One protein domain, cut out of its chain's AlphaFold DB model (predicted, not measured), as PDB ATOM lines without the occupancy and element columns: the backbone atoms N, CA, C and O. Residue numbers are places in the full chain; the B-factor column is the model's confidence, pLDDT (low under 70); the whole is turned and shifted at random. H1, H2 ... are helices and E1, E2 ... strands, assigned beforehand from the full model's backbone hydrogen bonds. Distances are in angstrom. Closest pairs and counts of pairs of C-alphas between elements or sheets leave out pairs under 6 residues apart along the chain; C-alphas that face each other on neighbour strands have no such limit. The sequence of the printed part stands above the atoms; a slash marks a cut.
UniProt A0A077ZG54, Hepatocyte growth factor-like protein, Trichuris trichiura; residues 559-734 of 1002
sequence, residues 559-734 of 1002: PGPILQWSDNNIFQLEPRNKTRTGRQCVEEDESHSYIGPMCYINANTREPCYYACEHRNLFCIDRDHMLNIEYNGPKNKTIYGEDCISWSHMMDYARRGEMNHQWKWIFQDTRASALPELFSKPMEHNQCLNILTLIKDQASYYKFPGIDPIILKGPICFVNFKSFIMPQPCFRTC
ATOM      1  N   PRO A 559       3.829 -51.122 -53.942       48.76
ATOM      2  CA  PRO A 559       4.888 -50.326 -54.570       48.76
ATOM      3  C   PRO A 559       4.479 -48.851 -54.719       48.76
ATOM      4  O   PRO A 559       3.298 -48.539 -54.893       48.76
ATOM      5  N   GLY A 560       5.451 -47.954 -54.637       51.92
ATOM      6  CA  GLY A 560       5.274 -46.533 -54.353       51.92
ATOM      7  C   GLY A 560       6.134 -46.103 -53.154       51.92
ATOM      8  O   GLY A 560       6.395 -46.925 -52.264       51.92
ATOM      9  N   PRO A 561       6.571 -44.832 -53.114       55.02
ATOM     10  CA  PRO A 561       7.602 -44.384 -52.191       55.02
ATOM     11  C   PRO A 561       7.064 -44.213 -50.768       55.02
ATOM     12  O   PRO A 561       5.997 -43.640 -50.551       55.02
ATOM     13  N   ILE A 562       7.853 -44.623 -49.770       59.59
ATOM     14  CA  ILE A 562       7.570 -44.313 -48.354       59.59
ATOM     15  C   ILE A 562       7.621 -42.805 -48.059       59.59
ATOM     16  O   ILE A 562       7.017 -42.357 -47.087       59.59
ATOM     17  N   LEU A 563       8.334 -42.050 -48.895       61.33
ATOM     18  CA  LEU A 563       8.530 -40.607 -48.825       61.33
ATOM     19  C   LEU A 563       7.852 -39.956 -50.041       61.33
ATOM     20  O   LEU A 563       8.409 -39.970 -51.140       61.33
ATOM     21  N   GLN A 564       6.644 -39.416 -49.857       60.81
ATOM     22  CA  GLN A 564       5.863 -38.774 -50.921       60.81
ATOM     23  C   GLN A 564       5.609 -37.288 -50.620       60.81
ATOM     24  O   GLN A 564       5.248 -36.929 -49.506       60.81
ATOM     25  N   TRP A 565       5.770 -36.411 -51.611       49.22
ATOM     26  CA  TRP A 565       5.306 -35.020 -51.510       49.22
ATOM     27  C   TRP A 565       3.773 -34.992 -51.370       49.22
ATOM     28  O   TRP A 565       3.098 -35.843 -51.958       49.22
ATOM     29  N   SER A 566       3.222 -34.020 -50.632       44.88
ATOM     30  CA  SER A 566       1.793 -33.926 -50.250       44.88
ATOM     31  C   SER A 566       0.816 -33.570 -51.392       44.88
ATOM     32  O   SER A 566      -0.254 -32.988 -51.195       44.88
ATOM     33  N   ASP A 567       1.160 -33.951 -52.623       40.03
ATOM     34  CA  ASP A 567       0.264 -33.939 -53.772       40.03
ATOM     35  C   ASP A 567      -0.725 -35.117 -53.671       40.03
ATOM     36  O   ASP A 567      -0.488 -36.205 -54.204       40.03
ATOM     37  N   ASN A 568      -1.879 -34.869 -53.040       40.53
ATOM     38  CA  ASN A 568      -3.016 -35.791 -52.821       40.53
ATOM     39  C   ASN A 568      -3.553 -36.562 -54.061       40.53
ATOM     40  O   ASN A 568      -4.516 -37.316 -53.944       40.53
ATOM     41  N   ASN A 569      -2.994 -36.353 -55.257       33.16
ATOM     42  CA  ASN A 569      -3.575 -36.726 -56.552       33.16
ATOM     43  C   ASN A 569      -2.747 -37.737 -57.373       33.16
ATOM     44  O   ASN A 569      -3.143 -38.063 -58.491       33.16
ATOM     45  N   ILE A 570      -1.583 -38.196 -56.894       37.53
ATOM     46  CA  ILE A 570      -0.603 -38.887 -57.762       37.53
ATOM     47  C   ILE A 570      -0.987 -40.339 -58.111       37.53
ATOM     48  O   ILE A 570      -0.570 -40.837 -59.158       37.53
ATOM     49  N   PHE A 571      -1.825 -41.011 -57.314       37.70
ATOM     50  CA  PHE A 571      -2.230 -42.393 -57.586       37.70
ATOM     51  C   PHE A 571      -3.744 -42.603 -57.492       37.70
ATOM     52  O   PHE A 571      -4.342 -42.429 -56.433       37.70
ATOM     53  N   GLN A 572      -4.344 -43.108 -58.574       39.19
ATOM     54  CA  GLN A 572      -5.517 -43.971 -58.442       39.19
ATOM     55  C   GLN A 572      -5.045 -45.320 -57.885       39.19
ATOM     56  O   GLN A 572      -4.055 -45.904 -58.343       39.19
ATOM     57  N   LEU A 573      -5.720 -45.779 -56.838       50.54
ATOM     58  CA  LEU A 573      -5.319 -46.929 -56.042       50.54
ATOM     59  C   LEU A 573      -6.390 -48.005 -56.201       50.54
ATOM     60  O   LEU A 573      -7.568 -47.737 -55.983       50.54
ATOM     61  N   GLU A 574      -5.979 -49.199 -56.621       53.14
ATOM     62  CA  GLU A 574      -6.881 -50.347 -56.726       53.14
ATOM     63  C   GLU A 574      -7.468 -50.665 -55.339       53.14
ATOM     64  O   GLU A 574      -6.716 -50.646 -54.356       53.14
ATOM     65  N   PRO A 575      -8.779 -50.952 -55.228       57.35
ATOM     66  CA  PRO A 575      -9.374 -51.380 -53.970       57.35
ATOM     67  C   PRO A 575      -8.765 -52.691 -53.462       57.35
ATOM     68  O   PRO A 575      -8.311 -53.536 -54.242       57.35
ATOM     69  N   ARG A 576      -8.761 -52.884 -52.139       65.52
ATOM     70  CA  ARG A 576      -8.239 -54.103 -51.513       65.52
ATOM     71  C   ARG A 576      -9.154 -54.550 -50.390       65.52
ATOM     72  O   ARG A 576      -9.241 -53.903 -49.354       65.52
ATOM     73  N   ASN A 577      -9.657 -55.771 -50.521       73.17
ATOM     74  CA  ASN A 577     -10.429 -56.466 -49.492       73.17
ATOM     75  C   ASN A 577      -9.611 -56.908 -48.254       73.17
ATOM     76  O   ASN A 577     -10.099 -57.710 -47.454       73.17
ATOM     77  N   LYS A 578      -8.376 -56.414 -48.088       77.68
ATOM     78  CA  LYS A 578      -7.528 -56.638 -46.914       77.68
ATOM     79  C   LYS A 578      -6.809 -55.362 -46.497       77.68
ATOM     80  O   LYS A 578      -6.275 -54.639 -47.336       77.68
ATOM     81  N   THR A 579      -6.729 -55.163 -45.189       83.07
ATOM     82  CA  THR A 579      -5.897 -54.140 -44.547       83.07
ATOM     83  C   THR A 579      -4.408 -54.419 -44.711       83.07
ATOM     84  O   THR A 579      -3.993 -55.552 -44.967       83.07
ATOM     85  N   ARG A 580      -3.588 -53.403 -44.431       77.60
ATOM     86  CA  ARG A 580      -2.125 -53.510 -44.342       77.60
ATOM     87  C   ARG A 580      -1.605 -54.535 -43.319       77.60
ATOM     88  O   ARG A 580      -0.522 -55.062 -43.542       77.60
ATOM     89  N   THR A 581      -2.357 -54.863 -42.258       75.58
ATOM     90  CA  THR A 581      -2.030 -55.958 -41.310       75.58
ATOM     91  C   THR A 581      -2.560 -57.336 -41.744       75.58
ATOM     92  O   THR A 581      -2.495 -58.310 -40.996       75.58
ATOM     93  N   GLY A 582      -3.115 -57.448 -42.957       75.41
ATOM     94  CA  GLY A 582      -3.641 -58.696 -43.518       75.41
ATOM     95  C   GLY A 582      -5.061 -59.063 -43.070       75.41
ATOM     96  O   GLY A 582      -5.611 -60.048 -43.572       75.41
ATOM     97  N   ARG A 583      -5.686 -58.276 -42.180       83.43
ATOM     98  CA  ARG A 583      -7.085 -58.466 -41.751       83.43
ATOM     99  C   ARG A 583      -8.047 -58.239 -42.916       83.43
ATOM    100  O   ARG A 583      -7.837 -57.324 -43.710       83.43
ATOM    101  N   GLN A 584      -9.091 -59.060 -43.003       84.97
ATOM    102  CA  GLN A 584     -10.120 -58.970 -44.041       84.97
ATOM    103  C   GLN A 584     -11.006 -57.734 -43.830       84.97
ATOM    104  O   GLN A 584     -11.378 -57.432 -42.698       84.97
ATOM    105  N   CYS A 585     -11.360 -57.049 -44.915       84.29
ATOM    106  CA  CYS A 585     -12.275 -55.913 -44.877       84.29
ATOM    107  C   CYS A 585     -13.730 -56.363 -44.727       84.29
ATOM    108  O   CYS A 585     -14.174 -57.278 -45.421       84.29
ATOM    109  N   VAL A 586     -14.457 -55.686 -43.837       85.13
ATOM    110  CA  VAL A 586     -15.918 -55.768 -43.705       85.13
ATOM    111  C   VAL A 586     -16.588 -54.896 -44.768       85.13
ATOM    112  O   VAL A 586     -17.543 -55.325 -45.406       85.13
ATOM    113  N   GLU A 587     -16.052 -53.692 -44.971       81.66
ATOM    114  CA  GLU A 587     -16.534 -52.672 -45.904       81.66
ATOM    115  C   GLU A 587     -15.352 -51.772 -46.314       81.66
ATOM    116  O   GLU A 587     -14.379 -51.634 -45.558       81.66
ATOM    117  N   GLU A 588     -15.402 -51.182 -47.508       70.65
ATOM    118  CA  GLU A 588     -14.398 -50.227 -47.993       70.65
ATOM    119  C   GLU A 588     -14.847 -48.796 -47.652       70.65
ATOM    120  O   GLU A 588     -15.998 -48.424 -47.867       70.65
ATOM    121  N   ASP A 589     -13.960 -47.985 -47.074       71.60
ATOM    122  CA  ASP A 589     -14.271 -46.602 -46.705       71.60
ATOM    123  C   ASP A 589     -13.966 -45.690 -47.901       71.60
ATOM    124  O   ASP A 589     -12.822 -45.280 -48.096       71.60
ATOM    125  N   GLU A 590     -14.995 -45.365 -48.694       64.18
ATOM    126  CA  GLU A 590     -14.902 -44.501 -49.888       64.18
ATOM    127  C   GLU A 590     -14.371 -43.077 -49.601       64.18
ATOM    128  O   GLU A 590     -14.116 -42.305 -50.528       64.18
ATOM    129  N   SER A 591     -14.188 -42.687 -48.331       61.48
ATOM    130  CA  SER A 591     -13.609 -41.383 -47.998       61.48
ATOM    131  C   SER A 591     -12.128 -41.291 -48.385       61.48
ATOM    132  O   SER A 591     -11.256 -41.922 -47.784       61.48
ATOM    133  N   HIS A 592     -11.829 -40.429 -49.364       56.92
ATOM    134  CA  HIS A 592     -10.460 -40.037 -49.702       56.92
ATOM    135  C   HIS A 592      -9.724 -39.542 -48.445       56.92
ATOM    136  O   HIS A 592     -10.092 -38.531 -47.844       56.92
ATOM    137  N   SER A 593      -8.685 -40.274 -48.053       63.13
ATOM    138  CA  SER A 593      -7.917 -40.061 -46.827       63.13
ATOM    139  C   SER A 593      -6.455 -39.786 -47.165       63.13
ATOM    140  O   SER A 593      -5.902 -40.396 -48.079       63.13
ATOM    141  N   TYR A 594      -5.818 -38.896 -46.400       63.81
ATOM    142  CA  TYR A 594      -4.413 -38.504 -46.583       63.81
ATOM    143  C   TYR A 594      -3.432 -39.688 -46.464       63.81
ATOM    144  O   TYR A 594      -2.381 -39.672 -47.085       63.81
ATOM    145  N   ILE A 595      -3.788 -40.751 -45.728       69.01
ATOM    146  CA  ILE A 595      -2.962 -41.973 -45.572       69.01
ATOM    147  C   ILE A 595      -3.364 -43.051 -46.619       69.01
ATOM    148  O   ILE A 595      -3.040 -44.231 -46.502       69.01
ATOM    149  N   GLY A 596      -4.100 -42.664 -47.665       68.62
ATOM    150  CA  GLY A 596      -4.564 -43.566 -48.719       68.62
ATOM    151  C   GLY A 596      -5.826 -44.373 -48.360       68.62
ATOM    152  O   GLY A 596      -6.529 -44.034 -47.408       68.62
ATOM    153  N   PRO A 597      -6.157 -45.422 -49.142       74.35
ATOM    154  CA  PRO A 597      -7.426 -46.139 -49.071       74.35
ATOM    155  C   PRO A 597      -7.609 -46.829 -47.728       74.35
ATOM    156  O   PRO A 597      -6.651 -47.348 -47.145       74.35
ATOM    157  N   MET A 598      -8.849 -46.850 -47.255       80.48
ATOM    158  CA  MET A 598      -9.189 -47.273 -45.906       80.48
ATOM    159  C   MET A 598     -10.258 -48.361 -45.914       80.48
ATOM    160  O   MET A 598     -11.122 -48.413 -46.783       80.48
ATOM    161  N   CYS A 599     -10.180 -49.242 -44.925       84.34
ATOM    162  CA  CYS A 599     -10.977 -50.453 -44.844       84.34
ATOM    163  C   CYS A 599     -11.451 -50.671 -43.407       84.34
ATOM    164  O   CYS A 599     -10.693 -50.485 -42.451       84.34
ATOM    165  N   TYR A 600     -12.711 -51.061 -43.249       87.80
ATOM    166  CA  TYR A 600     -13.303 -51.354 -41.951       87.80
ATOM    167  C   TYR A 600     -12.923 -52.760 -41.478       87.80
ATOM    168  O   TYR A 600     -13.200 -53.752 -42.152       87.80
ATOM    169  N   ILE A 601     -12.316 -52.847 -40.290       86.57
ATOM    170  CA  ILE A 601     -11.991 -54.117 -39.606       86.57
ATOM    171  C   ILE A 601     -13.120 -54.589 -38.679       86.57
ATOM    172  O   ILE A 601     -13.174 -55.747 -38.278       86.57
ATOM    173  N   ASN A 602     -14.006 -53.667 -38.312       85.60
ATOM    174  CA  ASN A 602     -15.277 -53.870 -37.625       85.60
ATOM    175  C   ASN A 602     -16.176 -52.660 -37.956       85.60
ATOM    176  O   ASN A 602     -15.710 -51.722 -38.597       85.60
ATOM    177  N   ALA A 603     -17.427 -52.638 -37.490       79.95
ATOM    178  CA  ALA A 603     -18.399 -51.586 -37.825       79.95
ATOM    179  C   ALA A 603     -17.942 -50.131 -37.550       79.95
ATOM    180  O   ALA A 603     -18.430 -49.210 -38.197       79.95
ATOM    181  N   ASN A 604     -17.019 -49.909 -36.604       83.24
ATOM    182  CA  ASN A 604     -16.613 -48.571 -36.155       83.24
ATOM    183  C   ASN A 604     -15.119 -48.264 -36.354       83.24
ATOM    184  O   ASN A 604     -14.745 -47.092 -36.369       83.24
ATOM    185  N   THR A 605     -14.250 -49.275 -36.456       86.22
ATOM    186  CA  THR A 605     -12.796 -49.086 -36.594       86.22
ATOM    187  C   THR A 605     -12.330 -49.338 -38.022       86.22
ATOM    188  O   THR A 605     -12.629 -50.381 -38.607       86.22
ATOM    189  N   ARG A 606     -11.533 -48.403 -38.546       88.80
ATOM    190  CA  ARG A 606     -10.894 -48.487 -39.863       88.80
ATOM    191  C   ARG A 606      -9.372 -48.618 -39.780       88.80
ATOM    192  O   ARG A 606      -8.746 -48.191 -38.812       88.80
ATOM    193  N   GLU A 607      -8.770 -49.167 -40.822       86.59
ATOM    194  CA  GLU A 607      -7.324 -49.279 -41.007       86.59
ATOM    195  C   GLU A 607      -6.972 -49.005 -42.487       86.59
ATOM    196  O   GLU A 607      -7.747 -49.388 -43.366       86.59
ATOM    197  N   PRO A 608      -5.836 -48.353 -42.808       83.65
ATOM    198  CA  PRO A 608      -5.385 -48.227 -44.193       83.65
ATOM    199  C   PRO A 608      -5.102 -49.589 -44.862       83.65
ATOM    200  O   PRO A 608      -4.604 -50.531 -44.237       83.65
ATOM    201  N   CYS A 609      -5.384 -49.702 -46.160       78.31
ATOM    202  CA  CYS A 609      -5.263 -50.956 -46.918       78.31
ATOM    203  C   CYS A 609      -3.815 -51.360 -47.246       78.31
ATOM    204  O   CYS A 609      -3.551 -52.514 -47.592       78.31
ATOM    205  N   TYR A 610      -2.872 -50.421 -47.147       72.29
ATOM    206  CA  TYR A 610      -1.474 -50.617 -47.523       72.29
ATOM    207  C   TYR A 610      -0.520 -49.813 -46.623       72.29
ATOM    208  O   TYR A 610      -0.893 -48.779 -46.072       72.29
ATOM    209  N   TYR A 611       0.732 -50.261 -46.539       70.62
ATOM    210  CA  TYR A 611       1.900 -49.374 -46.417       70.62
ATOM    211  C   TYR A 611       2.541 -49.189 -47.797       70.62
ATOM    212  O   TYR A 611       2.375 -50.050 -48.665       70.62
ATOM    213  N   ALA A 612       3.354 -48.153 -47.989       62.83
ATOM    214  CA  ALA A 612       4.335 -48.164 -49.071       62.83
ATOM    215  C   ALA A 612       5.357 -49.310 -48.849       62.83
ATOM    216  O   ALA A 612       5.829 -49.529 -47.731       62.83
ATOM    217  N   CYS A 613       5.640 -50.103 -49.891       54.73
ATOM    218  CA  CYS A 613       6.563 -51.249 -49.833       54.73
ATOM    219  C   CYS A 613       8.034 -50.823 -49.870       54.73
ATOM    220  O   CYS A 613       8.893 -51.513 -49.317       54.73
ATOM    221  N   GLU A 614       8.331 -49.748 -50.598       51.30
ATOM    222  CA  GLU A 614       9.688 -49.252 -50.809       51.30
ATOM    223  C   GLU A 614      10.230 -48.721 -49.481       51.30
ATOM    224  O   GLU A 614       9.537 -47.981 -48.801       51.30
ATOM    225  N   HIS A 615      11.463 -49.077 -49.109       53.49
ATOM    226  CA  HIS A 615      12.137 -48.599 -47.891       53.49
ATOM    227  C   HIS A 615      11.647 -49.178 -46.534       53.49
ATOM    228  O   HIS A 615      11.625 -48.457 -45.531       53.49
ATOM    229  N   ARG A 616      11.367 -50.497 -46.417       54.48
ATOM    230  CA  ARG A 616      11.243 -51.160 -45.080       54.48
ATOM    231  C   ARG A 616      12.422 -50.815 -44.131       54.48
ATOM    232  O   ARG A 616      12.227 -50.820 -42.920       54.48
ATOM    233  N   ASN A 617      13.591 -50.459 -44.682       60.89
ATOM    234  CA  ASN A 617      14.828 -50.116 -43.971       60.89
ATOM    235  C   ASN A 617      15.195 -48.609 -44.008       60.89
ATOM    236  O   ASN A 617      16.371 -48.273 -43.939       60.89
ATOM    237  N   LEU A 618      14.233 -47.679 -44.108       72.08
ATOM    238  CA  LEU A 618      14.534 -46.239 -44.019       72.08
ATOM    239  C   LEU A 618      15.164 -45.891 -42.646       72.08
ATOM    240  O   LEU A 618      14.483 -45.875 -41.612       72.08
ATOM    241  N   PHE A 619      16.470 -45.609 -42.620       76.92
ATOM    242  CA  PHE A 619      17.195 -45.269 -41.388       76.92
ATOM    243  C   PHE A 619      17.184 -43.761 -41.090       76.92
ATOM    244  O   PHE A 619      16.915 -43.364 -39.951       76.92
ATOM    245  N   CYS A 620      17.394 -42.931 -42.115       83.52
ATOM    246  CA  CYS A 620      17.392 -41.469 -42.052       83.52
ATOM    247  C   CYS A 620      16.523 -40.853 -43.161       83.52
ATOM    248  O   CYS A 620      16.080 -41.561 -44.062       83.52
ATOM    249  N   ILE A 621      16.265 -39.551 -43.055       80.56
ATOM    250  CA  ILE A 621      15.563 -38.722 -44.049       80.56
ATOM    251  C   ILE A 621      16.427 -37.469 -44.261       80.56
ATOM    252  O   ILE A 621      16.978 -36.953 -43.288       80.56
ATOM    253  N   ASP A 622      16.576 -36.988 -45.493       77.35
ATOM    254  CA  ASP A 622      17.357 -35.781 -45.792       77.35
ATOM    255  C   ASP A 622      16.610 -34.540 -45.242       77.35
ATOM    256  O   ASP A 622      15.373 -34.501 -45.237       77.35
ATOM    257  N   ARG A 623      17.310 -33.515 -44.726       73.54
ATOM    258  CA  ARG A 623      16.659 -32.441 -43.939       73.54
ATOM    259  C   ARG A 623      15.563 -31.689 -44.703       73.54
ATOM    260  O   ARG A 623      14.521 -31.391 -44.123       73.54
ATOM    261  N   ASP A 624      15.757 -31.437 -45.993       65.10
ATOM    262  CA  ASP A 624      14.789 -30.717 -46.835       65.10
ATOM    263  C   ASP A 624      13.486 -31.512 -47.044       65.10
ATOM    264  O   ASP A 624      12.397 -30.940 -47.182       65.10
ATOM    265  N   HIS A 625      13.583 -32.845 -47.023       71.56
ATOM    266  CA  HIS A 625      12.443 -33.748 -47.125       71.56
ATOM    267  C   HIS A 625      11.666 -33.836 -45.802       71.56
ATOM    268  O   HIS A 625      10.435 -33.843 -45.834       71.56
ATOM    269  N   MET A 626      12.339 -33.803 -44.639       72.07
ATOM    270  CA  MET A 626      11.680 -33.795 -43.314       72.07
ATOM    271  C   MET A 626      10.578 -32.726 -43.194       72.07
ATOM    272  O   MET A 626       9.598 -32.938 -42.483       72.07
ATOM    273  N   LEU A 627      10.724 -31.588 -43.879       64.48
ATOM    274  CA  LEU A 627       9.787 -30.465 -43.793       64.48
ATOM    275  C   LEU A 627       8.557 -30.597 -44.710       64.48
ATOM    276  O   LEU A 627       7.491 -30.084 -44.375       64.48
ATOM    277  N   ASN A 628       8.697 -31.267 -45.859       59.13
ATOM    278  CA  ASN A 628       7.746 -31.169 -46.979       59.13
ATOM    279  C   ASN A 628       7.167 -32.515 -47.449       59.13
ATOM    280  O   ASN A 628       6.308 -32.537 -48.331       59.13
ATOM    281  N   ILE A 629       7.645 -33.632 -46.898       64.09
ATOM    282  CA  ILE A 629       7.329 -34.980 -47.377       64.09
ATOM    283  C   ILE A 629       6.553 -35.785 -46.329       64.09
ATOM    284  O   ILE A 629       6.905 -35.848 -45.148       64.09
ATOM    285  N   GLU A 630       5.485 -36.429 -46.788       73.44
ATOM    286  CA  GLU A 630       4.662 -37.368 -46.036       73.44
ATOM    287  C   GLU A 630       5.366 -38.718 -45.890       73.44
ATOM    288  O   GLU A 630       5.996 -39.224 -46.823       73.44
ATOM    289  N   TYR A 631       5.222 -39.324 -44.710       79.86
ATOM    290  CA  TYR A 631       5.764 -40.644 -44.408       79.86
ATOM    291  C   TYR A 631       4.647 -41.694 -44.406       79.86
ATOM    292  O   TYR A 631       3.815 -41.717 -43.502       79.86
ATOM    293  N   ASN A 632       4.667 -42.589 -45.396       74.96
ATOM    294  CA  ASN A 632       3.631 -43.605 -45.636       74.96
ATOM    295  C   ASN A 632       4.103 -45.044 -45.325       74.96
ATOM    296  O   ASN A 632       3.617 -46.028 -45.892       74.96
ATOM    297  N   GLY A 633       5.093 -45.174 -44.435       75.90
ATOM    298  CA  GLY A 633       5.762 -46.436 -44.124       75.90
ATOM    299  C   GLY A 633       5.320 -47.143 -42.838       75.90
ATOM    300  O   GLY A 633       4.492 -46.633 -42.085       75.90
ATOM    301  N   PRO A 634       5.879 -48.338 -42.560       80.66
ATOM    302  CA  PRO A 634       5.449 -49.191 -41.453       80.66
ATOM    303  C   PRO A 634       6.075 -48.846 -40.091       80.66
ATOM    304  O   PRO A 634       5.695 -49.456 -39.093       80.66
ATOM    305  N   LYS A 635       7.040 -47.914 -40.015       85.55
ATOM    306  CA  LYS A 635       7.804 -47.651 -38.784       85.55
ATOM    307  C   LYS A 635       6.897 -47.099 -37.684       85.55
ATOM    308  O   LYS A 635       6.224 -46.087 -37.863       85.55
ATOM    309  N   ASN A 636       6.921 -47.774 -36.541       90.20
ATOM    310  CA  ASN A 636       6.140 -47.502 -35.334       90.20
ATOM    311  C   ASN A 636       7.025 -47.524 -34.069       90.20
ATOM    312  O   ASN A 636       6.562 -47.857 -32.977       90.20
ATOM    313  N   LYS A 637       8.307 -47.174 -34.231       90.27
ATOM    314  CA  LYS A 637       9.292 -47.015 -33.156       90.27
ATOM    315  C   LYS A 637      10.058 -45.708 -33.322       90.27
ATOM    316  O   LYS A 637      10.387 -45.318 -34.446       90.27
ATOM    317  N   THR A 638      10.376 -45.063 -32.203       88.80
ATOM    318  CA  THR A 638      11.162 -43.819 -32.181       88.80
ATOM    319  C   THR A 638      12.648 -44.093 -32.419       88.80
ATOM    320  O   THR A 638      13.100 -45.240 -32.375       88.80
ATOM    321  N   ILE A 639      13.453 -43.040 -32.601       85.92
ATOM    322  CA  ILE A 639      14.925 -43.151 -32.664       85.92
ATOM    323  C   ILE A 639      15.577 -43.773 -31.412       85.92
ATOM    324  O   ILE A 639      16.767 -44.088 -31.450       85.92
ATOM    325  N   TYR A 640      14.830 -43.926 -30.313       81.47
ATOM    326  CA  TYR A 640      15.287 -44.538 -29.062       81.47
ATOM    327  C   TYR A 640      14.830 -46.003 -28.907       81.47
ATOM    328  O   TYR A 640      15.187 -46.648 -27.927       81.47
ATOM    329  N   GLY A 641      14.051 -46.536 -29.857       84.57
ATOM    330  CA  GLY A 641      13.507 -47.902 -29.831       84.57
ATOM    331  C   GLY A 641      12.165 -48.061 -29.099       84.57
ATOM    332  O   GLY A 641      11.567 -49.139 -29.173       84.57
ATOM    333  N   GLU A 642      11.685 -46.995 -28.450       87.49
ATOM    334  CA  GLU A 642      10.386 -46.914 -27.767       87.49
ATOM    335  C   GLU A 642       9.223 -47.139 -28.750       87.49
ATOM    336  O   GLU A 642       9.262 -46.660 -29.888       87.49
ATOM    337  N   ASP A 643       8.184 -47.857 -28.313       91.02
ATOM    338  CA  ASP A 643       7.011 -48.191 -29.131       91.02
ATOM    339  C   ASP A 643       5.988 -47.049 -29.199       91.02
ATOM    340  O   ASP A 643       5.545 -46.512 -28.180       91.02
ATOM    341  N   CYS A 644       5.574 -46.704 -30.419       93.92
ATOM    342  CA  CYS A 644       4.603 -45.646 -30.682       93.92
ATOM    343  C   CYS A 644       3.184 -46.025 -30.216       93.92
ATOM    344  O   CYS A 644       2.652 -47.088 -30.550       93.92
ATOM    345  N   ILE A 645       2.527 -45.110 -29.498       91.03
ATOM    346  CA  ILE A 645       1.117 -45.226 -29.106       91.03
ATOM    347  C   ILE A 645       0.220 -45.025 -30.340       91.03
ATOM    348  O   ILE A 645       0.522 -44.221 -31.219       91.03
ATOM    349  N   SER A 646      -0.926 -45.714 -30.383       91.92
ATOM    350  CA  SER A 646      -1.966 -45.455 -31.387       91.92
ATOM    351  C   SER A 646      -2.440 -43.997 -31.358       91.92
ATOM    352  O   SER A 646      -2.844 -43.475 -30.314       91.92
ATOM    353  N   TRP A 647      -2.488 -43.355 -32.522       91.90
ATOM    354  CA  TRP A 647      -2.977 -41.986 -32.676       91.90
ATOM    355  C   TRP A 647      -4.454 -41.841 -32.297       91.90
ATOM    356  O   TRP A 647      -4.846 -40.799 -31.781       91.90
ATOM    357  N   SER A 648      -5.272 -42.889 -32.439       88.47
ATOM    358  CA  SER A 648      -6.652 -42.864 -31.933       88.47
ATOM    359  C   SER A 648      -6.731 -42.732 -30.406       88.47
ATOM    360  O   SER A 648      -7.667 -42.105 -29.916       88.47
ATOM    361  N   HIS A 649      -5.727 -43.209 -29.656       88.03
ATOM    362  CA  HIS A 649      -5.601 -42.885 -28.231       88.03
ATOM    363  C   HIS A 649      -5.121 -41.440 -28.031       88.03
ATOM    364  O   HIS A 649      -5.664 -40.747 -27.181       88.03
ATOM    365  N   MET A 650      -4.163 -40.938 -28.824       89.04
ATOM    366  CA  MET A 650      -3.718 -39.531 -28.724       89.04
ATOM    367  C   MET A 650      -4.867 -38.533 -28.914       89.04
ATOM    368  O   MET A 650      -4.962 -37.560 -28.171       89.04
ATOM    369  N   MET A 651      -5.785 -38.810 -29.843       87.53
ATOM    370  CA  MET A 651      -6.989 -37.999 -30.055       87.53
ATOM    371  C   MET A 651      -7.975 -38.078 -28.877       87.53
ATOM    372  O   MET A 651      -8.646 -37.097 -28.579       87.53
ATOM    373  N   ASP A 652      -8.060 -39.216 -28.184       86.38
ATOM    374  CA  ASP A 652      -8.853 -39.399 -26.959       86.38
ATOM    375  C   ASP A 652      -8.246 -38.625 -25.767       86.38
ATOM    376  O   ASP A 652      -8.942 -37.822 -25.146       86.38
ATOM    377  N   TYR A 653      -6.931 -38.724 -25.536       84.46
ATOM    378  CA  TYR A 653      -6.212 -37.877 -24.568       84.46
ATOM    379  C   TYR A 653      -6.365 -36.377 -24.874       84.46
ATOM    380  O   TYR A 653      -6.627 -35.576 -23.974       84.46
ATOM    381  N   ALA A 654      -6.268 -35.985 -26.149       83.44
ATOM    382  CA  ALA A 654      -6.491 -34.607 -26.568       83.44
ATOM    383  C   ALA A 654      -7.930 -34.147 -26.289       83.44
ATOM    384  O   ALA A 654      -8.118 -33.044 -25.777       83.44
ATOM    385  N   ARG A 655      -8.952 -34.969 -26.581       83.30
ATOM    386  CA  ARG A 655     -10.371 -34.670 -26.291       83.30
ATOM    387  C   ARG A 655     -10.624 -34.455 -24.796       83.30
ATOM    388  O   ARG A 655     -11.325 -33.510 -24.451       83.30
ATOM    389  N   ARG A 656      -9.989 -35.246 -23.924       82.41
ATOM    390  CA  ARG A 656     -10.056 -35.109 -22.452       82.41
ATOM    391  C   ARG A 656      -9.304 -33.901 -21.885       82.41
ATOM    392  O   ARG A 656      -9.379 -33.644 -20.689       82.41
ATOM    393  N   GLY A 657      -8.562 -33.167 -22.715       71.47
ATOM    394  CA  GLY A 657      -7.743 -32.040 -22.268       71.47
ATOM    395  C   GLY A 657      -6.431 -32.444 -21.584       71.47
ATOM    396  O   GLY A 657      -5.774 -31.584 -21.007       71.47
ATOM    397  N   GLU A 658      -6.002 -33.706 -21.689       69.77
ATOM    398  CA  GLU A 658      -4.747 -34.229 -21.117       69.77
ATOM    399  C   GLU A 658      -3.495 -33.825 -21.947       69.77
ATOM    400  O   GLU A 658      -2.450 -34.467 -21.877       69.77
ATOM    401  N   MET A 659      -3.592 -32.761 -22.756       71.40
ATOM    402  CA  MET A 659      -2.581 -32.287 -23.715       71.40
ATOM    403  C   MET A 659      -2.292 -30.790 -23.529       71.40
ATOM    404  O   MET A 659      -3.169 -30.026 -23.123       71.40
ATOM    405  N   ASN A 660      -1.076 -30.344 -23.876       67.72
ATOM    406  CA  ASN A 660      -0.723 -28.917 -23.842       67.72
ATOM    407  C   ASN A 660      -1.538 -28.096 -24.875       67.72
ATOM    408  O   ASN A 660      -2.174 -28.655 -25.768       67.72
ATOM    409  N   HIS A 661      -1.510 -26.761 -24.778       69.21
ATOM    410  CA  HIS A 661      -2.325 -25.883 -25.634       69.21
ATOM    411  C   HIS A 661      -2.069 -26.067 -27.144       69.21
ATOM    412  O   HIS A 661      -3.015 -26.107 -27.929       69.21
ATOM    413  N   GLN A 662      -0.806 -26.200 -27.555       74.92
ATOM    414  CA  GLN A 662      -0.410 -26.415 -28.951       74.92
ATOM    415  C   GLN A 662      -0.930 -27.765 -29.467       74.92
ATOM    416  O   GLN A 662      -1.581 -27.815 -30.509       74.92
ATOM    417  N   TRP A 663      -0.700 -28.852 -28.724       83.59
ATOM    418  CA  TRP A 663      -1.185 -30.185 -29.081       83.59
ATOM    419  C   TRP A 663      -2.714 -30.244 -29.102       83.59
ATOM    420  O   TRP A 663      -3.290 -30.785 -30.042       83.59
ATOM    421  N   LYS A 664      -3.387 -29.601 -28.141       82.03
ATOM    422  CA  LYS A 664      -4.847 -29.437 -28.144       82.03
ATOM    423  C   LYS A 664      -5.332 -28.711 -29.404       82.03
ATOM    424  O   LYS A 664      -6.265 -29.187 -30.039       82.03
ATOM    425  N   TRP A 665      -4.695 -27.607 -29.798       79.57
ATOM    426  CA  TRP A 665      -5.042 -26.869 -31.018       79.57
ATOM    427  C   TRP A 665      -4.877 -27.737 -32.277       79.57
ATOM    428  O   TRP A 665      -5.818 -27.864 -33.055       79.57
ATOM    429  N   ILE A 666      -3.739 -28.427 -32.421       84.41
ATOM    430  CA  ILE A 666      -3.447 -29.324 -33.554       84.41
ATOM    431  C   ILE A 666      -4.449 -30.488 -33.650       84.41
ATOM    432  O   ILE A 666      -4.902 -30.807 -34.751       84.41
ATOM    433  N   PHE A 667      -4.794 -31.119 -32.522       87.55
ATOM    434  CA  PHE A 667      -5.659 -32.305 -32.466       87.55
ATOM    435  C   PHE A 667      -7.167 -32.006 -32.369       87.55
ATOM    436  O   PHE A 667      -7.966 -32.930 -32.515       87.55
ATOM    437  N   GLN A 668      -7.588 -30.760 -32.121       83.42
ATOM    438  CA  GLN A 668      -9.014 -30.402 -32.013       83.42
ATOM    439  C   GLN A 668      -9.500 -29.415 -33.086       83.42
ATOM    440  O   GLN A 668     -10.660 -29.494 -33.484       83.42
ATOM    441  N   ASP A 669      -8.662 -28.490 -33.564       81.65
ATOM    442  CA  ASP A 669      -9.095 -27.431 -34.481       81.65
ATOM    443  C   ASP A 669      -8.925 -27.853 -35.950       81.65
ATOM    444  O   ASP A 669      -7.815 -27.911 -36.484       81.65
ATOM    445  N   THR A 670     -10.045 -28.094 -36.638       82.16
ATOM    446  CA  THR A 670     -10.094 -28.426 -38.076       82.16
ATOM    447  C   THR A 670      -9.548 -27.321 -38.984       82.16
ATOM    448  O   THR A 670      -9.337 -27.554 -40.174       82.16
ATOM    449  N   ARG A 671      -9.304 -26.116 -38.454       74.59
ATOM    450  CA  ARG A 671      -8.641 -25.009 -39.161       74.59
ATOM    451  C   ARG A 671      -7.119 -25.052 -39.005       74.59
ATOM    452  O   ARG A 671      -6.426 -24.482 -39.841       74.59
ATOM    453  N   ALA A 672      -6.607 -25.712 -37.963       75.03
ATOM    454  CA  ALA A 672      -5.176 -25.848 -37.699       75.03
ATOM    455  C   ALA A 672      -4.558 -26.988 -38.511       75.03
ATOM    456  O   ALA A 672      -3.537 -26.801 -39.172       75.03
ATOM    457  N   SER A 673      -5.182 -28.170 -38.491       83.97
ATOM    458  CA  SER A 673      -4.665 -29.354 -39.181       83.97
ATOM    459  C   SER A 673      -5.772 -30.240 -39.761       83.97
ATOM    460  O   SER A 673      -6.958 -30.058 -39.482       83.97
ATOM    461  N   ALA A 674      -5.379 -31.211 -40.583       83.40
ATOM    462  CA  ALA A 674      -6.239 -32.287 -41.069       83.40
ATOM    463  C   ALA A 674      -6.438 -33.426 -40.043       83.40
ATOM    464  O   ALA A 674      -7.296 -34.282 -40.249       83.40
ATOM    465  N   LEU A 675      -5.698 -33.459 -38.924       88.24
ATOM    466  CA  LEU A 675      -5.771 -34.552 -37.938       88.24
ATOM    467  C   LEU A 675      -7.176 -34.770 -37.331       88.24
ATOM    468  O   LEU A 675      -7.570 -35.934 -37.215       88.24
ATOM    469  N   PRO A 676      -7.980 -33.737 -36.992       86.61
ATOM    470  CA  PRO A 676      -9.332 -33.948 -36.467       86.61
ATOM    471  C   PRO A 676     -10.288 -34.581 -37.490       86.61
ATOM    472  O   PRO A 676     -11.184 -35.332 -37.112       86.61
ATOM    473  N   GLU A 677     -10.081 -34.318 -38.784       83.89
ATOM    474  CA  GLU A 677     -10.843 -34.918 -39.888       83.89
ATOM    475  C   GLU A 677     -10.362 -36.354 -40.161       83.89
ATOM    476  O   GLU A 677     -11.169 -37.282 -40.238       83.89
ATOM    477  N   LEU A 678      -9.043 -36.561 -40.207       85.05
ATOM    478  CA  LEU A 678      -8.378 -37.846 -40.446       85.05
ATOM    479  C   LEU A 678      -8.678 -38.896 -39.356       85.05
ATOM    480  O   LEU A 678      -8.836 -40.081 -39.661       85.05
ATOM    481  N   PHE A 679      -8.834 -38.452 -38.104       87.68
ATOM    482  CA  PHE A 679      -9.195 -39.271 -36.936       87.68
ATOM    483  C   PHE A 679     -10.610 -38.978 -36.390       87.68
ATOM    484  O   PHE A 679     -10.901 -39.186 -35.203       87.68
ATOM    485  N   SER A 680     -11.506 -38.503 -37.260       83.89
ATOM    486  CA  SER A 680     -12.941 -38.359 -36.969       83.89
ATOM    487  C   SER A 680     -13.584 -39.715 -36.641       83.89
ATOM    488  O   SER A 680     -14.200 -39.876 -35.587       83.89
ATOM    489  N   LYS A 681     -13.359 -40.717 -37.502       83.70
ATOM    490  CA  LYS A 681     -13.649 -42.139 -37.260       83.70
ATOM    491  C   LYS A 681     -12.474 -42.808 -36.514       83.70
ATOM    492  O   LYS A 681     -11.320 -42.504 -36.837       83.70
ATOM    493  N   PRO A 682     -12.710 -43.751 -35.579       83.94
ATOM    494  CA  PRO A 682     -11.647 -44.538 -34.948       83.94
ATOM    495  C   PRO A 682     -10.757 -45.257 -35.974       83.94
ATOM    496  O   PRO A 682     -11.231 -46.099 -36.736       83.94
ATOM    497  N   MET A 683      -9.457 -44.953 -35.976       86.73
ATOM    498  CA  MET A 683      -8.471 -45.604 -36.845       86.73
ATOM    499  C   MET A 683      -7.425 -46.368 -36.026       86.73
ATOM    500  O   MET A 683      -6.900 -45.843 -35.040       86.73
ATOM    501  N   GLU A 684      -7.080 -47.583 -36.454       86.57
ATOM    502  CA  GLU A 684      -5.949 -48.331 -35.897       86.57
ATOM    503  C   GLU A 684      -4.654 -47.948 -36.630       86.57
ATOM    504  O   GLU A 684      -4.289 -48.513 -37.664       86.57
ATOM    505  N   HIS A 685      -3.979 -46.920 -36.113       88.44
ATOM    506  CA  HIS A 685      -2.755 -46.368 -36.686       88.44
ATOM    507  C   HIS A 685      -1.799 -45.955 -35.567       88.44
ATOM    508  O   HIS A 685      -2.151 -45.131 -34.727       88.44
ATOM    509  N   ASN A 686      -0.597 -46.532 -35.559       90.24
ATOM    510  CA  ASN A 686       0.474 -46.296 -34.581       90.24
ATOM    511  C   ASN A 686       1.837 -46.047 -35.254       90.24
ATOM    512  O   ASN A 686       2.872 -46.101 -34.599       90.24
ATOM    513  N   GLN A 687       1.851 -45.810 -36.563       89.46
ATOM    514  CA  GLN A 687       3.058 -45.468 -37.308       89.46
ATOM    515  C   GLN A 687       3.421 -44.009 -37.079       89.46
ATOM    516  O   GLN A 687       2.620 -43.217 -36.585       89.46
ATOM    517  N   CYS A 688       4.639 -43.647 -37.439       91.78
ATOM    518  CA  CYS A 688       5.069 -42.261 -37.422       91.78
ATOM    519  C   CYS A 688       4.276 -41.438 -38.448       91.78
ATOM    520  O   CYS A 688       3.983 -41.931 -39.533       91.78
ATOM    521  N   LEU A 689       3.961 -40.185 -38.128       90.54
ATOM    522  CA  LEU A 689       3.340 -39.237 -39.055       90.54
ATOM    523  C   LEU A 689       4.164 -37.957 -39.098       90.54
ATOM    524  O   LEU A 689       4.616 -37.463 -38.062       90.54
ATOM    525  N   ASN A 690       4.325 -37.391 -40.295       87.64
ATOM    526  CA  ASN A 690       4.807 -36.024 -40.418       87.64
ATOM    527  C   ASN A 690       3.634 -35.076 -40.148       87.64
ATOM    528  O   ASN A 690       2.797 -34.847 -41.014       87.64
ATOM    529  N   ILE A 691       3.525 -34.557 -38.923       86.83
ATOM    530  CA  ILE A 691       2.432 -33.635 -38.579       86.83
ATOM    531  C   ILE A 691       2.540 -32.337 -39.385       86.83
ATOM    532  O   ILE A 691       1.514 -31.733 -39.690       86.83
ATOM    533  N   LEU A 692       3.752 -31.920 -39.768       79.93
ATOM    534  CA  LEU A 692       3.976 -30.651 -40.451       79.93
ATOM    535  C   LEU A 692       3.253 -30.580 -41.805       79.93
ATOM    536  O   LEU A 692       2.683 -29.538 -42.123       79.93
ATOM    537  N   THR A 693       3.188 -31.678 -42.565       76.30
ATOM    538  CA  THR A 693       2.450 -31.738 -43.844       76.30
ATOM    539  C   THR A 693       0.928 -31.743 -43.665       76.30
ATOM    540  O   THR A 693       0.203 -31.375 -44.586       76.30
ATOM    541  N   LEU A 694       0.427 -32.087 -42.472       81.99
ATOM    542  CA  LEU A 694      -1.004 -32.103 -42.145       81.99
ATOM    543  C   LEU A 694      -1.525 -30.750 -41.620       81.99
ATOM    544  O   LEU A 694      -2.723 -30.625 -41.355       81.99
ATOM    545  N   ILE A 695      -0.667 -29.740 -41.444       79.14
ATOM    546  CA  ILE A 695      -1.037 -28.404 -40.949       79.14
ATOM    547  C   ILE A 695      -1.547 -27.528 -42.105       79.14
ATOM    548  O   ILE A 695      -0.857 -27.318 -43.098       79.14
ATOM    549  N   LYS A 696      -2.761 -26.974 -41.964       71.75
ATOM    550  CA  LYS A 696      -3.492 -26.286 -43.051       71.75
ATOM    551  C   LYS A 696      -3.003 -24.863 -43.362       71.75
ATOM    552  O   LYS A 696      -3.425 -24.284 -44.363       71.75
ATOM    553  N   ASP A 697      -2.138 -24.305 -42.519       66.37
ATOM    554  CA  ASP A 697      -1.387 -23.069 -42.771       66.37
ATOM    555  C   ASP A 697      -0.003 -23.161 -42.107       66.37
ATOM    556  O   ASP A 697       0.237 -22.627 -41.023       66.37
ATOM    557  N   GLN A 698       0.916 -23.878 -42.761       61.72
ATOM    558  CA  GLN A 698       2.310 -23.998 -42.320       61.72
ATOM    559  C   GLN A 698       2.984 -22.620 -42.164       61.72
ATOM    560  O   GLN A 698       3.735 -22.400 -41.218       61.72
ATOM    561  N   ALA A 699       2.688 -21.663 -43.049       50.41
ATOM    562  CA  ALA A 699       3.330 -20.347 -43.070       50.41
ATOM    563  C   ALA A 699       2.931 -19.449 -41.883       50.41
ATOM    564  O   ALA A 699       3.720 -18.604 -41.449       50.41
ATOM    565  N   SER A 700       1.723 -19.618 -41.340       50.09
ATOM    566  CA  SER A 700       1.332 -19.029 -40.053       50.09
ATOM    567  C   SER A 700       1.757 -19.890 -38.865       50.09
ATOM    568  O   SER A 700       2.013 -19.338 -37.796       50.09
ATOM    569  N   TYR A 701       1.888 -21.210 -39.039       58.50
ATOM    570  CA  TYR A 701       2.286 -22.122 -37.967       58.50
ATOM    571  C   TYR A 701       3.623 -21.741 -37.333       58.50
ATOM    572  O   TYR A 701       3.672 -21.599 -36.118       58.50
ATOM    573  N   TYR A 702       4.659 -21.456 -38.134       51.66
ATOM    574  CA  TYR A 702       5.982 -21.013 -37.652       51.66
ATOM    575  C   TYR A 702       5.966 -19.733 -36.791       51.66
ATOM    576  O   TYR A 702       6.964 -19.412 -36.156       51.66
ATOM    577  N   LYS A 703       4.858 -18.980 -36.767       47.15
ATOM    578  CA  LYS A 703       4.713 -17.721 -36.012       47.15
ATOM    579  C   LYS A 703       4.038 -17.917 -34.651       47.15
ATOM    580  O   LYS A 703       3.837 -16.943 -33.928       47.15
ATOM    581  N   PHE A 704       3.636 -19.143 -34.313       50.33
ATOM    582  CA  PHE A 704       2.887 -19.436 -33.096       50.33
ATOM    583  C   PHE A 704       3.834 -19.568 -31.882       50.33
ATOM    584  O   PHE A 704       4.671 -20.468 -31.851       50.33
ATOM    585  N   PRO A 705       3.735 -18.722 -30.840       41.58
ATOM    586  CA  PRO A 705       4.591 -18.865 -29.664       41.58
ATOM    587  C   PRO A 705       4.254 -20.162 -28.909       41.58
ATOM    588  O   PRO A 705       3.112 -20.365 -28.497       41.58
ATOM    589  N   GLY A 706       5.244 -21.039 -28.711       49.13
ATOM    590  CA  GLY A 706       5.077 -22.311 -27.991       49.13
ATOM    591  C   GLY A 706       4.908 -23.575 -28.851       49.13
ATOM    592  O   GLY A 706       4.532 -24.608 -28.303       49.13
ATOM    593  N   ILE A 707       5.186 -23.529 -30.160       57.50
ATOM    594  CA  ILE A 707       5.443 -24.718 -31.008       57.50
ATOM    595  C   ILE A 707       6.544 -25.611 -30.407       57.50
ATOM    596  O   ILE A 707       7.725 -25.311 -30.548       57.50
ATOM    597  N   ASP A 708       6.195 -26.753 -29.819       63.28
ATOM    598  CA  ASP A 708       7.134 -27.856 -29.588       63.28
ATOM    599  C   ASP A 708       7.925 -28.161 -30.884       63.28
ATOM    600  O   ASP A 708       7.334 -28.643 -31.863       63.28
ATOM    601  N   PRO A 709       9.244 -27.868 -30.935       63.49
ATOM    602  CA  PRO A 709      10.027 -27.912 -32.172       63.49
ATOM    603  C   PRO A 709      10.291 -29.341 -32.658       63.49
ATOM    604  O   PRO A 709      10.899 -29.541 -33.709       63.49
ATOM    605  N   ILE A 710       9.808 -30.353 -31.933       71.38
ATOM    606  CA  ILE A 710       9.830 -31.755 -32.347       71.38
ATOM    607  C   ILE A 710       9.179 -31.986 -33.721       71.38
ATOM    608  O   ILE A 710       9.632 -32.850 -34.464       71.38
ATOM    609  N   ILE A 711       8.173 -31.181 -34.088       71.01
ATOM    610  CA  ILE A 711       7.465 -31.253 -35.380       71.01
ATOM    611  C   ILE A 711       8.389 -30.870 -36.547       71.01
ATOM    612  O   ILE A 711       8.214 -31.358 -37.659       71.01
ATOM    613  N   LEU A 712       9.420 -30.057 -36.295       69.00
ATOM    614  CA  LEU A 712      10.426 -29.688 -37.297       69.00
ATOM    615  C   LEU A 712      11.455 -30.806 -37.541       69.00
ATOM    616  O   LEU A 712      12.305 -30.681 -38.418       69.00
ATOM    617  N   LYS A 713      11.379 -31.915 -36.789       73.13
ATOM    618  CA  LYS A 713      12.201 -33.123 -36.982       73.13
ATOM    619  C   LYS A 713      11.510 -34.181 -37.857       73.13
ATOM    620  O   LYS A 713      11.867 -35.356 -37.789       73.13
ATOM    621  N   GLY A 714      10.530 -33.760 -38.659       80.89
ATOM    622  CA  GLY A 714       9.820 -34.591 -39.630       80.89
ATOM    623  C   GLY A 714       8.896 -35.627 -38.980       80.89
ATOM    624  O   GLY A 714       8.145 -35.277 -38.067       80.89
ATOM    625  N   PRO A 715       8.884 -36.897 -39.432       90.07
ATOM    626  CA  PRO A 715       7.956 -37.895 -38.909       90.07
ATOM    627  C   PRO A 715       8.193 -38.214 -37.426       90.07
ATOM    628  O   PRO A 715       9.242 -38.743 -37.036       90.07
ATOM    629  N   ILE A 716       7.174 -37.951 -36.607       91.30
ATOM    630  CA  ILE A 716       7.159 -38.210 -35.164       91.30
ATOM    631  C   ILE A 716       6.127 -39.280 -34.803       91.30
ATOM    632  O   ILE A 716       5.241 -39.606 -35.592       91.30
ATOM    633  N   CYS A 717       6.186 -39.770 -33.572       93.09
ATOM    634  CA  CYS A 717       5.055 -40.409 -32.907       93.09
ATOM    635  C   CYS A 717       5.056 -40.061 -31.413       93.09
ATOM    636  O   CYS A 717       5.983 -39.420 -30.919       93.09
ATOM    637  N   PHE A 718       4.023 -40.483 -30.684       90.93
ATOM    638  CA  PHE A 718       3.939 -40.288 -29.237       90.93
ATOM    639  C   PHE A 718       4.261 -41.575 -28.484       90.93
ATOM    640  O   PHE A 718       3.834 -42.655 -28.889       90.93
ATOM    641  N   VAL A 719       4.959 -41.447 -27.356       86.84
ATOM    642  CA  VAL A 719       5.314 -42.562 -26.463       86.84
ATOM    643  C   VAL A 719       4.926 -42.260 -25.019       86.84
ATOM    644  O   VAL A 719       4.794 -41.099 -24.630       86.84
ATOM    645  N   ASN A 720       4.751 -43.311 -24.212       79.68
ATOM    646  CA  ASN A 720       4.444 -43.202 -22.786       79.68
ATOM    647  C   ASN A 720       5.733 -43.354 -21.967       79.68
ATOM    648  O   ASN A 720       5.988 -44.390 -21.349       79.68
ATOM    649  N   PHE A 721       6.574 -42.324 -21.988       65.09
ATOM    650  CA  PHE A 721       7.848 -42.358 -21.286       65.09
ATOM    651  C   PHE A 721       7.648 -41.981 -19.813       65.09
ATOM    652  O   PHE A 721       7.409 -40.822 -19.473       65.09
ATOM    653  N   LYS A 722       7.763 -42.969 -18.916       63.91
ATOM    654  CA  LYS A 722       7.644 -42.798 -17.451       63.91
ATOM    655  C   LYS A 722       6.318 -42.154 -17.003       63.91
ATOM    656  O   LYS A 722       6.320 -41.293 -16.126       63.91
ATOM    657  N   SER A 723       5.200 -42.588 -17.589       62.23
ATOM    658  CA  SER A 723       3.848 -42.039 -17.371       62.23
ATOM    659  C   SER A 723       3.596 -40.650 -17.973       62.23
ATOM    660  O   SER A 723       2.524 -40.092 -17.749       62.23
ATOM    661  N   PHE A 724       4.532 -40.102 -18.755       60.96
ATOM    662  CA  PHE A 724       4.325 -38.882 -19.534       60.96
ATOM    663  C   PHE A 724       4.145 -39.224 -21.013       60.96
ATOM    664  O   PHE A 724       5.005 -39.857 -21.630       60.96
ATOM    665  N   ILE A 725       3.032 -38.770 -21.585       74.40
ATOM    666  CA  ILE A 725       2.792 -38.810 -23.027       74.40
ATOM    667  C   ILE A 725       3.626 -37.697 -23.657       74.40
ATOM    668  O   ILE A 725       3.427 -36.524 -23.342       74.40
ATOM    669  N   MET A 726       4.570 -38.058 -24.525       75.46
ATOM    670  CA  MET A 726       5.437 -37.087 -25.194       75.46
ATOM    671  C   MET A 726       5.704 -37.454 -26.657       75.46
ATOM    672  O   MET A 726       5.822 -38.644 -26.973       75.46
ATOM    673  N   PRO A 727       5.822 -36.455 -27.546       84.84
ATOM    674  CA  PRO A 727       6.254 -36.658 -28.920       84.84
ATOM    675  C   PRO A 727       7.752 -36.987 -28.979       84.84
ATOM    676  O   PRO A 727       8.566 -36.437 -28.236       84.84
ATOM    677  N   GLN A 728       8.132 -37.875 -29.894       84.31
ATOM    678  CA  GLN A 728       9.516 -38.238 -30.192       84.31
ATOM    679  C   GLN A 728       9.684 -38.464 -31.704       84.31
ATOM    680  O   GLN A 728       8.739 -38.907 -32.361       84.31
ATOM    681  N   PRO A 729      10.868 -38.195 -32.283       88.45
ATOM    682  CA  PRO A 729      11.083 -38.355 -33.710       88.45
ATOM    683  C   PRO A 729      11.363 -39.823 -34.042       88.45
ATOM    684  O   PRO A 729      11.937 -40.570 -33.242       88.45
ATOM    685  N   CYS A 730      10.986 -40.241 -35.246       90.09
ATOM    686  CA  CYS A 730      11.205 -41.607 -35.717       90.09
ATOM    687  C   CYS A 730      12.451 -41.775 -36.591       90.09
ATOM    688  O   CYS A 730      12.898 -42.900 -36.823       90.09
ATOM    689  N   PHE A 731      13.028 -40.676 -37.075       87.17
ATOM    690  CA  PHE A 731      14.192 -40.670 -37.957       87.17
ATOM    691  C   PHE A 731      15.233 -39.668 -37.458       87.17
ATOM    692  O   PHE A 731      14.920 -38.733 -36.719       87.17
ATOM    693  N   ARG A 732      16.486 -39.882 -37.854       85.09
ATOM    694  CA  ARG A 732      17.541 -38.863 -37.794       85.09
ATOM    695  C   ARG A 732      17.614 -38.173 -39.156       85.09
ATOM    696  O   ARG A 732      17.208 -38.777 -40.151       85.09
ATOM    697  N   THR A 733      18.160 -36.959 -39.212       85.86
ATOM    698  CA  THR A 733      18.568 -36.405 -40.511       85.86
ATOM    699  C   THR A 733      19.781 -37.191 -41.032       85.86
ATOM    700  O   THR A 733      20.597 -37.658 -40.224       85.86
ATOM    701  N   CYS A 734      19.893 -37.418 -42.343       85.57
ATOM    702  CA  CYS A 734      21.032 -38.160 -42.909       85.57
ATOM    703  C   CYS A 734      22.362 -37.407 -42.697       85.57
ATOM    704  O   CYS A 734      23.423 -38.007 -42.495       85.57
TER     705      CYS A 734
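What this domain is: This is residues 559 to 734 of the 1002 residues of the protein "Hepatocyte growth factor-like protein" of Trichuris trichiura (UniProt A0A077ZG54). Little regular structure is here: loops join a small meander at one end, E2-E3-E4, antiparallel neighbours in turn, to a larger part with H2, H3 and hairpin E6-E7. The 176 printed residues, of mixed class, run E1 to E4, H1, E5, H2 to H6, E6, E7. They are compact, with radius of gyration of the C-alphas 15.6 A and spans of 44 by 37 by 33 A.

How they stand to each other: Start at E3, residues 598-600: N 600 is 2.9 A from O 587 of E2, 587-589, and O 599 is 2.8 A from N 607 of E4, 606-608. H2, 647-655, touches H3, 661-668, at a steep tilt of 64 degrees; their closest C-alphas, 654 and 664, are 5.6 A apart. Both have every O i to N i+4 pair within hydrogen-bond range.

Where its parts are: Find C-alpha 563 at (8.530, -40.607, -48.825), where E1, 563-565, begins. Then come H1, 623-628, E5, 629-631, H4, 675-678, H5, 698-701, H6, 709-713, E6, 716-721, and E7, 724-729, 15.7 A long, ending at (11.083, -38.355, -33.710).

The domain as a whole: The printed part has no cut; 56 residues have pLDDT under 70, among them 559-576.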